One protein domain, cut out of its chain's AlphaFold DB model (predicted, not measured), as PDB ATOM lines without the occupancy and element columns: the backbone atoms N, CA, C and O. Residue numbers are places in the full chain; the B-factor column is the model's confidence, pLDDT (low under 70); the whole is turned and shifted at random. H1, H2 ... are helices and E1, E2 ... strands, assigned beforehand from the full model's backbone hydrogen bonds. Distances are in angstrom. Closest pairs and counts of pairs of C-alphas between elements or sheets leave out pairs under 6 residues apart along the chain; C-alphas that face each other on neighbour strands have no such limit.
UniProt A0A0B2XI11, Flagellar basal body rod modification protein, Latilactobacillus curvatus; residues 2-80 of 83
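What this domain is: This is residues 2 to 80 of the 83 residues of the protein "Flagellar basal body rod modification protein" of Latilactobacillus curvatus (UniProt A0A0B2XI11). A small, strongly twisted sheet of five strands, curled across its width, makes a head, and one long helix, H1, packs on it with residues 21 to 32 while residues 2 to 18 stick out as an arm. The antiparallel sheet runs E4, E3, E2, E1, E5. The printed part has 79 residues, with H1 first and then E1 to E5, class mixed. The whole is loose, with a radius of gyration of the C-alphas of 16.7 A, and a rod spanning 55 by 25 by 19 A.

Where its parts are: E2, residues 46 to 57, measures 24.1 A and bends by 95 degrees at residue 49. E1 is residues 36 to 40, E3 residues 60 to 65, 16.4 A long, E4 residues 68 to 71 and E5 residues 75 to 79. H1, residues 2 to 32, measures 45.6 A, from C-alpha 2 at (186.911, 167.768, 172.691) to C-alpha 32 at (155.131, 170.401, 140.116). E5 ends with C-alpha 79 at (155.903, 173.308, 131.322).

How they stand to each other: E1 to E4 form a meander, each strand the antiparallel neighbour of the one before. E2 is staggered: residues 46 to 50 pair with E1, with N 39 and O 47 at 2.8 A, and residues 51 to 57 with E3, with N 62 and O 55 at 2.8 A. E4 is an edge strand beside E3, with N 70 and O 63 at 2.8 A. E5, the other edge strand, is antiparallel to E1, with N 38 and O 77 at 2.9 A. H1 is on the sheet at a height of 7.4 A, only just over none of the strands, with 2 of its C-alphas falling on E3. The closest C-alphas of H1 and E3 are those of Gln 26 and Ala 61, 6.3 A apart. In H1 every O i to N i+4 pair is within hydrogen-bond range.

The domain as a whole: The C-alphas farthest apart, those of Ala 2 and Gln 48, are 54.9 A apart. Without residues 2 to 18 the body spans 32 by 25 by 18 A. The printed part has no cut, and its five links are tight. Mean pLDDT of the printed part is 90.4; residues 2 to 3 are under 70.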
ATOM      1  N   ALA A   2     187.049 166.893 173.870       67.00
ATOM      2  CA  ALA A   2     186.911 167.768 172.691       67.00
ATOM      3  C   ALA A   2     186.722 167.010 171.354       67.00
ATOM      4  O   ALA A   2     185.850 167.370 170.580       67.00
ATOM      5  N   GLN A   3     187.447 165.905 171.129       59.84
ATOM      6  CA  GLN A   3     187.298 165.076 169.916       59.84
ATOM      7  C   GLN A   3     185.916 164.399 169.789       59.84
ATOM      8  O   GLN A   3     185.440 164.157 168.685       59.84
ATOM      9  N   PHE A   4     185.249 164.107 170.913       76.81
ATOM     10  CA  PHE A   4     183.883 163.565 170.902       76.81
ATOM     11  C   PHE A   4     182.858 164.660 170.591       76.81
ATOM     12  O   PHE A   4     181.954 164.428 169.796       76.81
ATOM     13  N   ALA A   5     183.044 165.861 171.148       76.00
ATOM     14  CA  ALA A   5     182.201 167.014 170.837       76.00
ATOM     15  C   ALA A   5     182.276 167.387 169.346       76.00
ATOM     16  O   ALA A   5     181.240 167.564 168.715       76.00
ATOM     17  N   THR A   6     183.475 167.386 168.747       80.38
ATOM     18  CA  THR A   6     183.638 167.680 167.313       80.38
ATOM     19  C   THR A   6     182.991 166.626 166.414       80.38
ATOM     20  O   THR A   6     182.365 166.973 165.419       80.38
ATOM     21  N   LEU A   7     183.094 165.333 166.750       84.38
ATOM     22  CA  LEU A   7     182.427 164.272 165.979       84.38
ATOM     23  C   LEU A   7     180.900 164.369 166.072       84.38
ATOM     24  O   LEU A   7     180.199 164.109 165.093       84.38
ATOM     25  N   GLN A   8     180.380 164.741 167.237       79.12
ATOM     26  CA  GLN A   8     178.947 164.904 167.448       79.12
ATOM     27  C   GLN A   8     178.405 166.128 166.702       79.12
ATOM     28  O   GLN A   8     177.347 166.057 166.080       79.12
ATOM     29  N   GLU A   9     179.173 167.215 166.668       83.25
ATOM     30  CA  GLU A   9     178.845 168.414 165.900       83.25
ATOM     31  C   GLU A   9     178.865 168.162 164.382       83.25
ATOM     32  O   GLU A   9     177.935 168.566 163.686       83.25
ATOM     33  N   LEU A  10     179.828 167.380 163.874       87.00
ATOM     34  CA  LEU A  10     179.842 166.935 162.471       87.00
ATOM     35  C   LEU A  10     178.621 166.071 162.112       87.00
ATOM     36  O   LEU A  10     178.041 166.240 161.039       87.00
ATOM     37  N   ASN A  11     178.198 165.170 163.005       85.00
ATOM     38  CA  ASN A  11     176.994 164.356 162.798       85.00
ATOM     39  C   ASN A  11     175.719 165.210 162.770       85.00
ATOM     40  O   ASN A  11     174.861 165.021 161.902       85.00
ATOM     41  N   ASN A  12     175.610 166.181 163.678       88.50
ATOM     42  CA  ASN A  12     174.487 167.114 163.710       88.50
ATOM     43  C   ASN A  12     174.436 167.960 162.431       88.50
ATOM     44  O   ASN A  12     173.371 168.107 161.834       88.50
ATOM     45  N   MET A  13     175.587 168.453 161.965       88.38
ATOM     46  CA  MET A  13     175.686 169.228 160.729       88.38
ATOM     47  C   MET A  13     175.292 168.401 159.497       88.38
ATOM     48  O   MET A  13     174.517 168.871 158.667       88.38
ATOM     49  N   SER A  14     175.767 167.154 159.401       86.62
ATOM     50  CA  SER A  14     175.379 166.217 158.336       86.62
ATOM     51  C   SER A  14     173.864 165.979 158.318       86.62
ATOM     52  O   SER A  14     173.216 166.068 157.274       86.62
ATOM     53  N   THR A  15     173.270 165.774 159.497       88.12
ATOM     54  CA  THR A  15     171.820 165.583 159.643       88.12
ATOM     55  C   THR A  15     171.040 166.824 159.208       88.12
ATOM     56  O   THR A  15     170.064 166.709 158.468       88.12
ATOM     57  N   MET A  16     171.478 168.023 159.608       88.00
ATOM     58  CA  MET A  16     170.843 169.273 159.180       88.00
ATOM     59  C   MET A  16     170.941 169.486 157.668       88.00
ATOM     60  O   MET A  16     169.944 169.864 157.057       88.00
ATOM     61  N   MET A  17     172.100 169.217 157.052       87.12
ATOM     62  CA  MET A  17     172.244 169.314 155.595       87.12
ATOM     63  C   MET A  17     171.287 168.367 154.870       87.12
ATOM     64  O   MET A  17     170.576 168.802 153.966       87.12
ATOM     65  N   ASN A  18     171.221 167.103 155.298       86.25
ATOM     66  CA  ASN A  18     170.310 166.120 154.709       86.25
ATOM     67  C   ASN A  18     168.846 166.557 154.842       86.25
ATOM     68  O   ASN A  18     168.097 166.512 153.867       86.25
ATOM     69  N   ASN A  19     168.448 167.061 156.012       86.25
ATOM     70  CA  ASN A  19     167.096 167.575 156.232       86.25
ATOM     71  C   ASN A  19     166.794 168.804 155.364       86.25
ATOM     72  O   ASN A  19     165.690 168.930 154.837       86.25
ATOM     73  N   SER A  20     167.766 169.703 155.190       86.94
ATOM     74  CA  SER A  20     167.608 170.885 154.341       86.94
ATOM     75  C   SER A  20     167.441 170.508 152.870       86.94
ATOM     76  O   SER A  20     166.602 171.093 152.186       86.94
ATOM     77  N   LEU A  21     168.212 169.531 152.382       85.56
ATOM     78  CA  LEU A  21     168.074 169.007 151.023       85.56
ATOM     79  C   LEU A  21     166.682 168.400 150.816       85.56
ATOM     80  O   LEU A  21     166.004 168.721 149.840       85.56
ATOM     81  N   LEU A  22     166.238 167.584 151.772       84.94
ATOM     82  CA  LEU A  22     164.928 166.943 151.756       84.94
ATOM     83  C   LEU A  22     163.789 167.969 151.716       84.94
ATOM     84  O   LEU A  22     162.860 167.847 150.923       84.94
ATOM     85  N   LEU A  23     163.876 169.016 152.540       86.88
ATOM     86  CA  LEU A  23     162.891 170.096 152.564       86.88
ATOM     87  C   LEU A  23     162.862 170.872 151.239       86.88
ATOM     88  O   LEU A  23     161.787 171.241 150.764       86.88
ATOM     89  N   GLY A  24     164.028 171.109 150.634       87.31
ATOM     90  CA  GLY A  24     164.127 171.728 149.311       87.31
ATOM     91  C   GLY A  24     163.442 170.886 148.235       87.31
ATOM     92  O   GLY A  24     162.656 171.412 147.446       87.31
ATOM     93  N   GLN A  25     163.666 169.571 148.258       85.62
ATOM     94  CA  GLN A  25     163.017 168.634 147.346       85.62
ATOM     95  C   GLN A  25     161.491 168.639 147.521       85.62
ATOM     96  O   GLN A  25     160.762 168.686 146.532       85.62
ATOM     97  N   GLN A  26     160.996 168.659 148.764       88.31
ATOM     98  CA  GLN A  26     159.557 168.713 149.045       88.31
ATOM     99  C   GLN A  26     158.899 169.967 148.469       88.31
ATOM    100  O   GLN A  26     157.876 169.870 147.793       88.31
ATOM    101  N   GLN A  27     159.508 171.138 148.676       90.00
ATOM    102  CA  GLN A  27     158.998 172.396 148.126       90.00
ATOM    103  C   GLN A  27     158.958 172.385 146.595       90.00
ATOM    104  O   GLN A  27     157.970 172.810 146.000       90.00
ATOM    105  N   GLN A  28     160.004 171.860 145.950       89.69
ATOM    106  CA  GLN A  28     160.021 171.707 144.496       89.69
ATOM    107  C   GLN A  28     158.927 170.749 144.019       89.69
ATOM    108  O   GLN A  28     158.225 171.070 143.065       89.69
ATOM    109  N   ALA A  29     158.730 169.621 144.703       91.38
ATOM    110  CA  ALA A  29     157.701 168.652 144.355       91.38
ATOM    111  C   ALA A  29     156.288 169.256 144.416       91.38
ATOM    112  O   ALA A  29     155.502 169.048 143.495       91.38
ATOM    113  N   PHE A  30     155.978 170.071 145.433       90.88
ATOM    114  CA  PHE A  30     154.686 170.764 145.510       90.88
ATOM    115  C   PHE A  30     154.444 171.709 144.327       90.88
ATOM    116  O   PHE A  30     153.325 171.767 143.826       90.88
ATOM    117  N   ASN A  31     155.483 172.388 143.829       92.19
ATOM    118  CA  ASN A  31     155.369 173.278 142.667       92.19
ATOM    119  C   ASN A  31     155.112 172.540 141.343       92.19
ATOM    120  O   ASN A  31     154.697 173.165 140.368       92.19
ATOM    121  N   LEU A  32     155.371 171.231 141.295       94.12
ATOM    122  CA  LEU A  32     155.131 170.401 140.116       94.12
ATOM    123  C   LEU A  32     153.691 169.907 140.030       94.12
ATOM    124  O   LEU A  32     153.252 169.543 138.944       94.12
ATOM    125  N   MET A  33     152.954 169.892 141.142       94.75
ATOM    126  CA  MET A  33     151.563 169.458 141.158       94.75
ATOM    127  C   MET A  33     150.736 170.287 140.169       94.75
ATOM    128  O   MET A  33     150.736 171.516 140.210       94.75
ATOM    129  N   GLY A  34     150.039 169.609 139.260       95.38
ATOM    130  CA  GLY A  34     149.247 170.251 138.217       95.38
ATOM    131  C   GLY A  34     150.046 170.827 137.045       95.38
ATOM    132  O   GLY A  34     149.414 171.356 136.139       95.38
ATOM    133  N   LYS A  35     151.381 170.720 137.008       96.44
ATOM    134  CA  LYS A  35     152.197 171.096 135.839       96.44
ATOM    135  C   LYS A  35     152.247 169.967 134.816       96.44
ATOM    136  O   LYS A  35     152.151 168.791 135.179       96.44
ATOM    137  N   ASP A  36     152.460 170.332 133.556       97.00
ATOM    138  CA  ASP A  36     152.741 169.369 132.495       97.00
ATOM    139  C   ASP A  36     154.236 169.053 132.488       97.00
ATOM    140  O   ASP A  36     155.082 169.945 132.420       97.00
ATOM    141  N   VAL A  37     154.576 167.771 132.544       96.94
ATOM    142  CA  VAL A  37     155.959 167.300 132.602       96.94
ATOM    143  C   VAL A  37     156.252 166.309 131.488       96.94
ATOM    144  O   VAL A  37     155.365 165.608 130.997       96.94
ATOM    145  N   THR A  38     157.523 166.243 131.101       97.38
ATOM    146  CA  THR A  38     158.080 165.117 130.348       97.38
ATOM    147  C   THR A  38     158.955 164.314 131.297       97.38
ATOM    148  O   THR A  38     159.896 164.866 131.866       97.38
ATOM    149  N   VAL A  39     158.656 163.030 131.470       97.06
ATOM    150  CA  VAL A  39     159.447 162.090 132.273       97.06
ATOM    151  C   VAL A  39     160.081 161.031 131.383       97.06
ATOM    152  O   VAL A  39     159.546 160.710 130.322       97.06
ATOM    153  N   VAL A  40     161.212 160.487 131.815       97.06
ATOM    154  CA  VAL A  40     161.890 159.361 131.167       97.06
ATOM    155  C   VAL A  40     161.694 158.127 132.041       97.06
ATOM    156  O   VAL A  40     162.046 158.143 133.219       97.06
ATOM    157  N   ASP A  41     161.093 157.075 131.487       92.75
ATOM    158  CA  ASP A  41     160.919 155.809 132.202       92.75
ATOM    159  C   ASP A  41     162.224 154.995 132.274       92.75
ATOM    160  O   ASP A  41     163.237 155.332 131.658       92.75
ATOM    161  N   GLU A  42     162.214 153.893 133.027       91.06
ATOM    162  CA  GLU A  42     163.386 153.015 133.192       91.06
ATOM    163  C   GLU A  42     163.880 152.393 131.873       91.06
ATOM    164  O   GLU A  42     165.011 151.920 131.791       91.06
ATOM    165  N   GLN A  43     163.043 152.392 130.833       93.38
ATOM    166  CA  GLN A  43     163.361 151.877 129.501       93.38
ATOM    167  C   GLN A  43     163.905 152.981 128.577       93.38
ATOM    168  O   GLN A  43     164.245 152.707 127.427       93.38
ATOM    169  N   GLY A  44     164.004 154.220 129.070       93.69
ATOM    170  CA  GLY A  44     164.484 155.374 128.320       93.69
ATOM    171  C   GLY A  44     163.419 156.040 127.447       93.69
ATOM    172  O   GLY A  44     163.762 156.914 126.651       93.69
ATOM    173  N   ASN A  45     162.143 155.661 127.567       95.44
ATOM    174  CA  ASN A  45     161.081 156.285 126.785       95.44
ATOM    175  C   ASN A  45     160.580 157.556 127.461       95.44
ATOM    176  O   ASN A  45     160.366 157.604 128.673       95.44
ATOM    177  N   GLU A  46     160.284 158.562 126.645       96.44
ATOM    178  CA  GLU A  46     159.645 159.783 127.116       96.44
ATOM    179  C   GLU A  46     158.134 159.601 127.254       96.44
ATOM    180  O   GLU A  46     157.451 159.111 126.349       96.44
ATOM    181  N   LYS A  47     157.601 160.043 128.390       95.50
ATOM    182  CA  LYS A  47     156.168 160.141 128.660       95.50
ATOM    183  C   LYS A  47     155.839 161.579 129.013       95.50
ATOM    184  O   LYS A  47     156.519 162.191 129.829       95.50
ATOM    185  N   GLN A  48     154.787 162.108 128.405       96.44
ATOM    186  CA  GLN A  48     154.267 163.431 128.729       96.44
ATOM    187  C   GLN A  48     152.947 163.291 129.474       96.44
ATOM    188  O   GLN A  48     152.141 162.411 129.163       96.44
ATOM    189  N   GLY A  49     152.725 164.154 130.454       95.75
ATOM    190  CA  GLY A  49     151.470 164.182 131.188       95.75
ATOM    191  C   GLY A  49     151.471 165.229 132.284       95.75
ATOM    192  O   GLY A  49     152.494 165.850 132.568       95.75
ATOM    193  N   ARG A  50     150.309 165.395 132.909       96.75
ATOM    194  CA  ARG A  50     150.150 166.285 134.052       96.75
ATOM    195  C   ARG A  50     150.467 165.546 135.342       96.75
ATOM    196  O   ARG A  50     150.055 164.398 135.504       96.75
ATOM    197  N   VAL A  51     151.157 166.212 136.261       97.06
ATOM    198  CA  VAL A  51     151.353 165.681 137.614       97.06
ATOM    199  C   VAL A  51     150.025 165.754 138.362       97.06
ATOM    200  O   VAL A  51     149.536 166.844 138.667       97.06
ATOM    201  N   ASP A  52     149.433 164.604 138.652       95.06
ATOM    202  CA  ASP A  52     148.141 164.478 139.339       95.06
ATOM    203  C   ASP A  52     148.300 164.342 140.859       95.06
ATOM    204  O   ASP A  52     147.434 164.781 141.617       95.06
ATOM    205  N   LYS A  53     149.420 163.777 141.318       96.00
ATOM    206  CA  LYS A  53     149.700 163.548 142.739       96.00
ATOM    207  C   LYS A  53     151.192 163.670 143.035       96.00
ATOM    208  O   LYS A  53     152.038 163.293 142.229       96.00
ATOM    209  N   VAL A  54     151.500 164.138 144.242       94.81
ATOM    210  CA  VAL A  54     152.842 164.121 144.833       94.81
ATOM    211  C   VAL A  54     152.768 163.327 146.133       94.81
ATOM    212  O   VAL A  54     151.928 163.622 146.984       94.81
ATOM    213  N   ASN A  55     153.617 162.316 146.293       93.44
ATOM    214  CA  ASN A  55     153.706 161.493 147.499       93.44
ATOM    215  C   ASN A  55     155.134 161.463 148.041       93.44
ATOM    216  O   ASN A  55     156.097 161.594 147.296       93.44
ATOM    217  N   PHE A  56     155.266 161.274 149.353       90.19
ATOM    218  CA  PHE A  56     156.561 161.256 150.022       90.19
ATOM    219  C   PHE A  56     156.750 159.943 150.769       90.19
ATOM    220  O   PHE A  56     155.958 159.608 151.651       90.19
ATOM    221  N   THR A  57     157.829 159.230 150.454       86.06
ATOM    222  CA  THR A  57     158.206 157.984 151.132       86.06
ATOM    223  C   THR A  57     159.586 158.172 151.740       86.06
ATOM    224  O   THR A  57     160.557 158.393 151.025       86.06
ATOM    225  N   GLY A  58     159.676 158.167 153.074       80.94
ATOM    226  CA  GLY A  58     160.922 158.528 153.766       80.94
ATOM    227  C   GLY A  58     161.367 159.973 153.493       80.94
ATOM    228  O   GLY A  58     162.551 160.276 153.563       80.94
ATOM    229  N   GLY A  59     160.418 160.847 153.129       80.06
ATOM    230  CA  GLY A  59     160.651 162.242 152.752       80.06
ATOM    231  C   GLY A  59     161.117 162.464 151.311       80.06
ATOM    232  O   GLY A  59     161.122 163.608 150.864       80.06
ATOM    233  N   ILE A  60     161.458 161.402 150.574       84.25
ATOM    234  CA  ILE A  60     161.788 161.479 149.150       84.25
ATOM    235  C   ILE A  60     160.488 161.621 148.364       84.25
ATOM    236  O   ILE A  60     159.541 160.858 148.577       84.25
ATOM    237  N   ALA A  61     160.443 162.611 147.479       90.88
ATOM    238  CA  ALA A  61     159.263 162.927 146.692       90.88
ATOM    239  C   ALA A  61     159.154 162.048 145.440       90.88
ATOM    240  O   ALA A  61     160.097 161.963 144.649       90.88
ATOM    241  N   LYS A  62     157.968 161.485 145.229       93.94
ATOM    242  CA  LYS A  62     157.542 160.823 144.000       93.94
ATOM    243  C   LYS A  62     156.362 161.571 143.397       93.94
ATOM    244  O   LYS A  62     155.566 162.197 144.101       93.94
ATOM    245  N   LEU A  63     156.279 161.527 142.078       95.19
ATOM    246  CA  LEU A  63     155.276 162.209 141.276       95.19
ATOM    247  C   LEU A  63     154.469 161.155 140.547       95.19
ATOM    248  O   LEU A  63     155.039 160.268 139.925       95.19
ATOM    249  N   THR A  64     153.152 161.248 140.598       96.38
ATOM    250  CA  THR A  64     152.310 160.452 139.713       96.38
ATOM    251  C   THR A  64     152.070 161.250 138.433       96.38
ATOM    252  O   THR A  64     151.834 162.458 138.473       96.38
ATOM    253  N   VAL A  65     152.241 160.594 137.288       96.31
ATOM    254  CA  VAL A  65     151.988 161.146 135.954       96.31
ATOM    255  C   VAL A  65     151.258 160.071 135.164       96.31
ATOM    256  O   VAL A  65     151.764 158.959 135.009       96.31
ATOM    257  N   ASN A  66     150.053 160.379 134.680       93.31
ATOM    258  CA  ASN A  66     149.178 159.420 133.990       93.31
ATOM    259  C   ASN A  66     148.921 158.125 134.799       93.31
ATOM    260  O   ASN A  66     148.822 157.042 134.223       93.31
ATOM    261  N   GLY A  67     148.848 158.222 136.131       93.62
ATOM    262  CA  GLY A  67     148.641 157.075 137.025       93.62
ATOM    263  C   GLY A  67     149.894 156.249 137.352       93.62
ATOM    264  O   GLY A  67     149.797 155.313 138.144       93.62
ATOM    265  N   THR A  68     151.061 156.596 136.803       94.88
ATOM    266  CA  THR A  68     152.340 155.924 137.090       94.88
ATOM    267  C   THR A  68     153.211 156.795 137.987       94.88
ATOM    268  O   THR A  68     153.326 157.996 137.755       94.88
ATOM    269  N   GLU A  69     153.833 156.201 139.007       95.31
ATOM    270  CA  GLU A  69     154.747 156.907 139.910       95.31
ATOM    271  C   GLU A  69     156.166 156.990 139.331       95.31
ATOM    272  O   GLU A  69     156.724 155.998 138.868       95.31
ATOM    273  N   TYR A  70     156.757 158.180 139.408       95.06
ATOM    274  CA  TYR A  70     158.103 158.507 138.957       95.06
ATOM    275  C   TYR A  70     158.872 159.224 140.067       95.06
ATOM    276  O   TYR A  70     158.323 160.047 140.802       95.06
ATOM    277  N   GLU A  71     160.168 158.945 140.171       93.81
ATOM    278  CA  GLU A  71     161.077 159.739 140.998       93.81
ATOM    279  C   GLU A  71     161.253 161.136 140.389       93.81
ATOM    280  O   GLU A  71     161.233 161.294 139.167       93.81
ATOM    281  N   MET A  72     161.518 162.155 141.210       91.12
ATOM    282  CA  MET A  72     161.789 163.505 140.686       91.12
ATOM    283  C   MET A  72     162.950 163.548 139.681       91.12
ATOM    284  O   MET A  72     162.929 164.351 138.753       91.12
ATOM    285  N   GLY A  73     163.944 162.669 139.841       92.31
ATOM    286  CA  GLY A  73     165.078 162.560 138.920       92.31
ATOM    287  C   GLY A  73     164.710 162.066 137.516       92.31
ATOM    288  O   GLY A  73     165.522 162.200 136.608       92.31
ATOM    289  N   ALA A  74     163.504 161.524 137.320       95.38
ATOM    290  CA  ALA A  74     163.013 161.098 136.012       95.38
ATOM    291  C   ALA A  74     162.475 162.263 135.166       95.38
ATOM    292  O   ALA A  74     162.194 162.078 133.983       95.38
ATOM    293  N   ILE A  75     162.299 163.457 135.744       95.25
ATOM    294  CA  ILE A  75     161.790 164.619 135.011       95.25
ATOM    295  C   ILE A  75     162.862 165.143 134.063       95.25
ATOM    296  O   ILE A  75     163.944 165.550 134.477       95.25
ATOM    297  N   LYS A  76     162.510 165.201 132.782       96.69
ATOM    298  CA  LYS A  76     163.309 165.820 131.727       96.69
ATOM    299  C   LYS A  76     162.926 167.280 131.493       96.69
ATOM    300  O   LYS A  76     163.798 168.098 131.221       96.69
ATOM    301  N   GLU A  77     161.639 167.608 131.577       96.38
ATOM    302  CA  GLU A  77     161.135 168.958 131.300       96.38
ATOM    303  C   GLU A  77     159.855 169.256 132.093       96.38
ATOM    304  O   GLU A  77     159.049 168.354 132.324       96.38
ATOM    305  N   VAL A  78     159.655 170.525 132.464       96.44
ATOM    306  CA  VAL A  78     158.443 171.046 133.115       96.44
ATOM    307  C   VAL A  78     157.913 172.223 132.300       96.44
ATOM    308  O   VAL A  78     158.683 173.098 131.903       96.44
ATOM    309  N   ARG A  79     156.602 172.258 132.065       96.00
ATOM    310  CA  ARG A  79     155.903 173.308 131.322       96.00
ATOM    311  C   ARG A  79     154.624 173.714 132.051       96.00
ATOM    312  O   ARG A  79     154.050 172.943 132.823       96.00
ATOM    313  N   GLU A  80     154.175 174.935 131.784       95.06
ATOM    314  CA  GLU A  80     152.831 175.345 132.181       95.06
ATOM    315  C   GLU A  80     151.784 174.531 131.407       95.06
ATOM    316  O   GLU A  80     151.990 174.277 130.213       95.06
TER     317      GLU A  80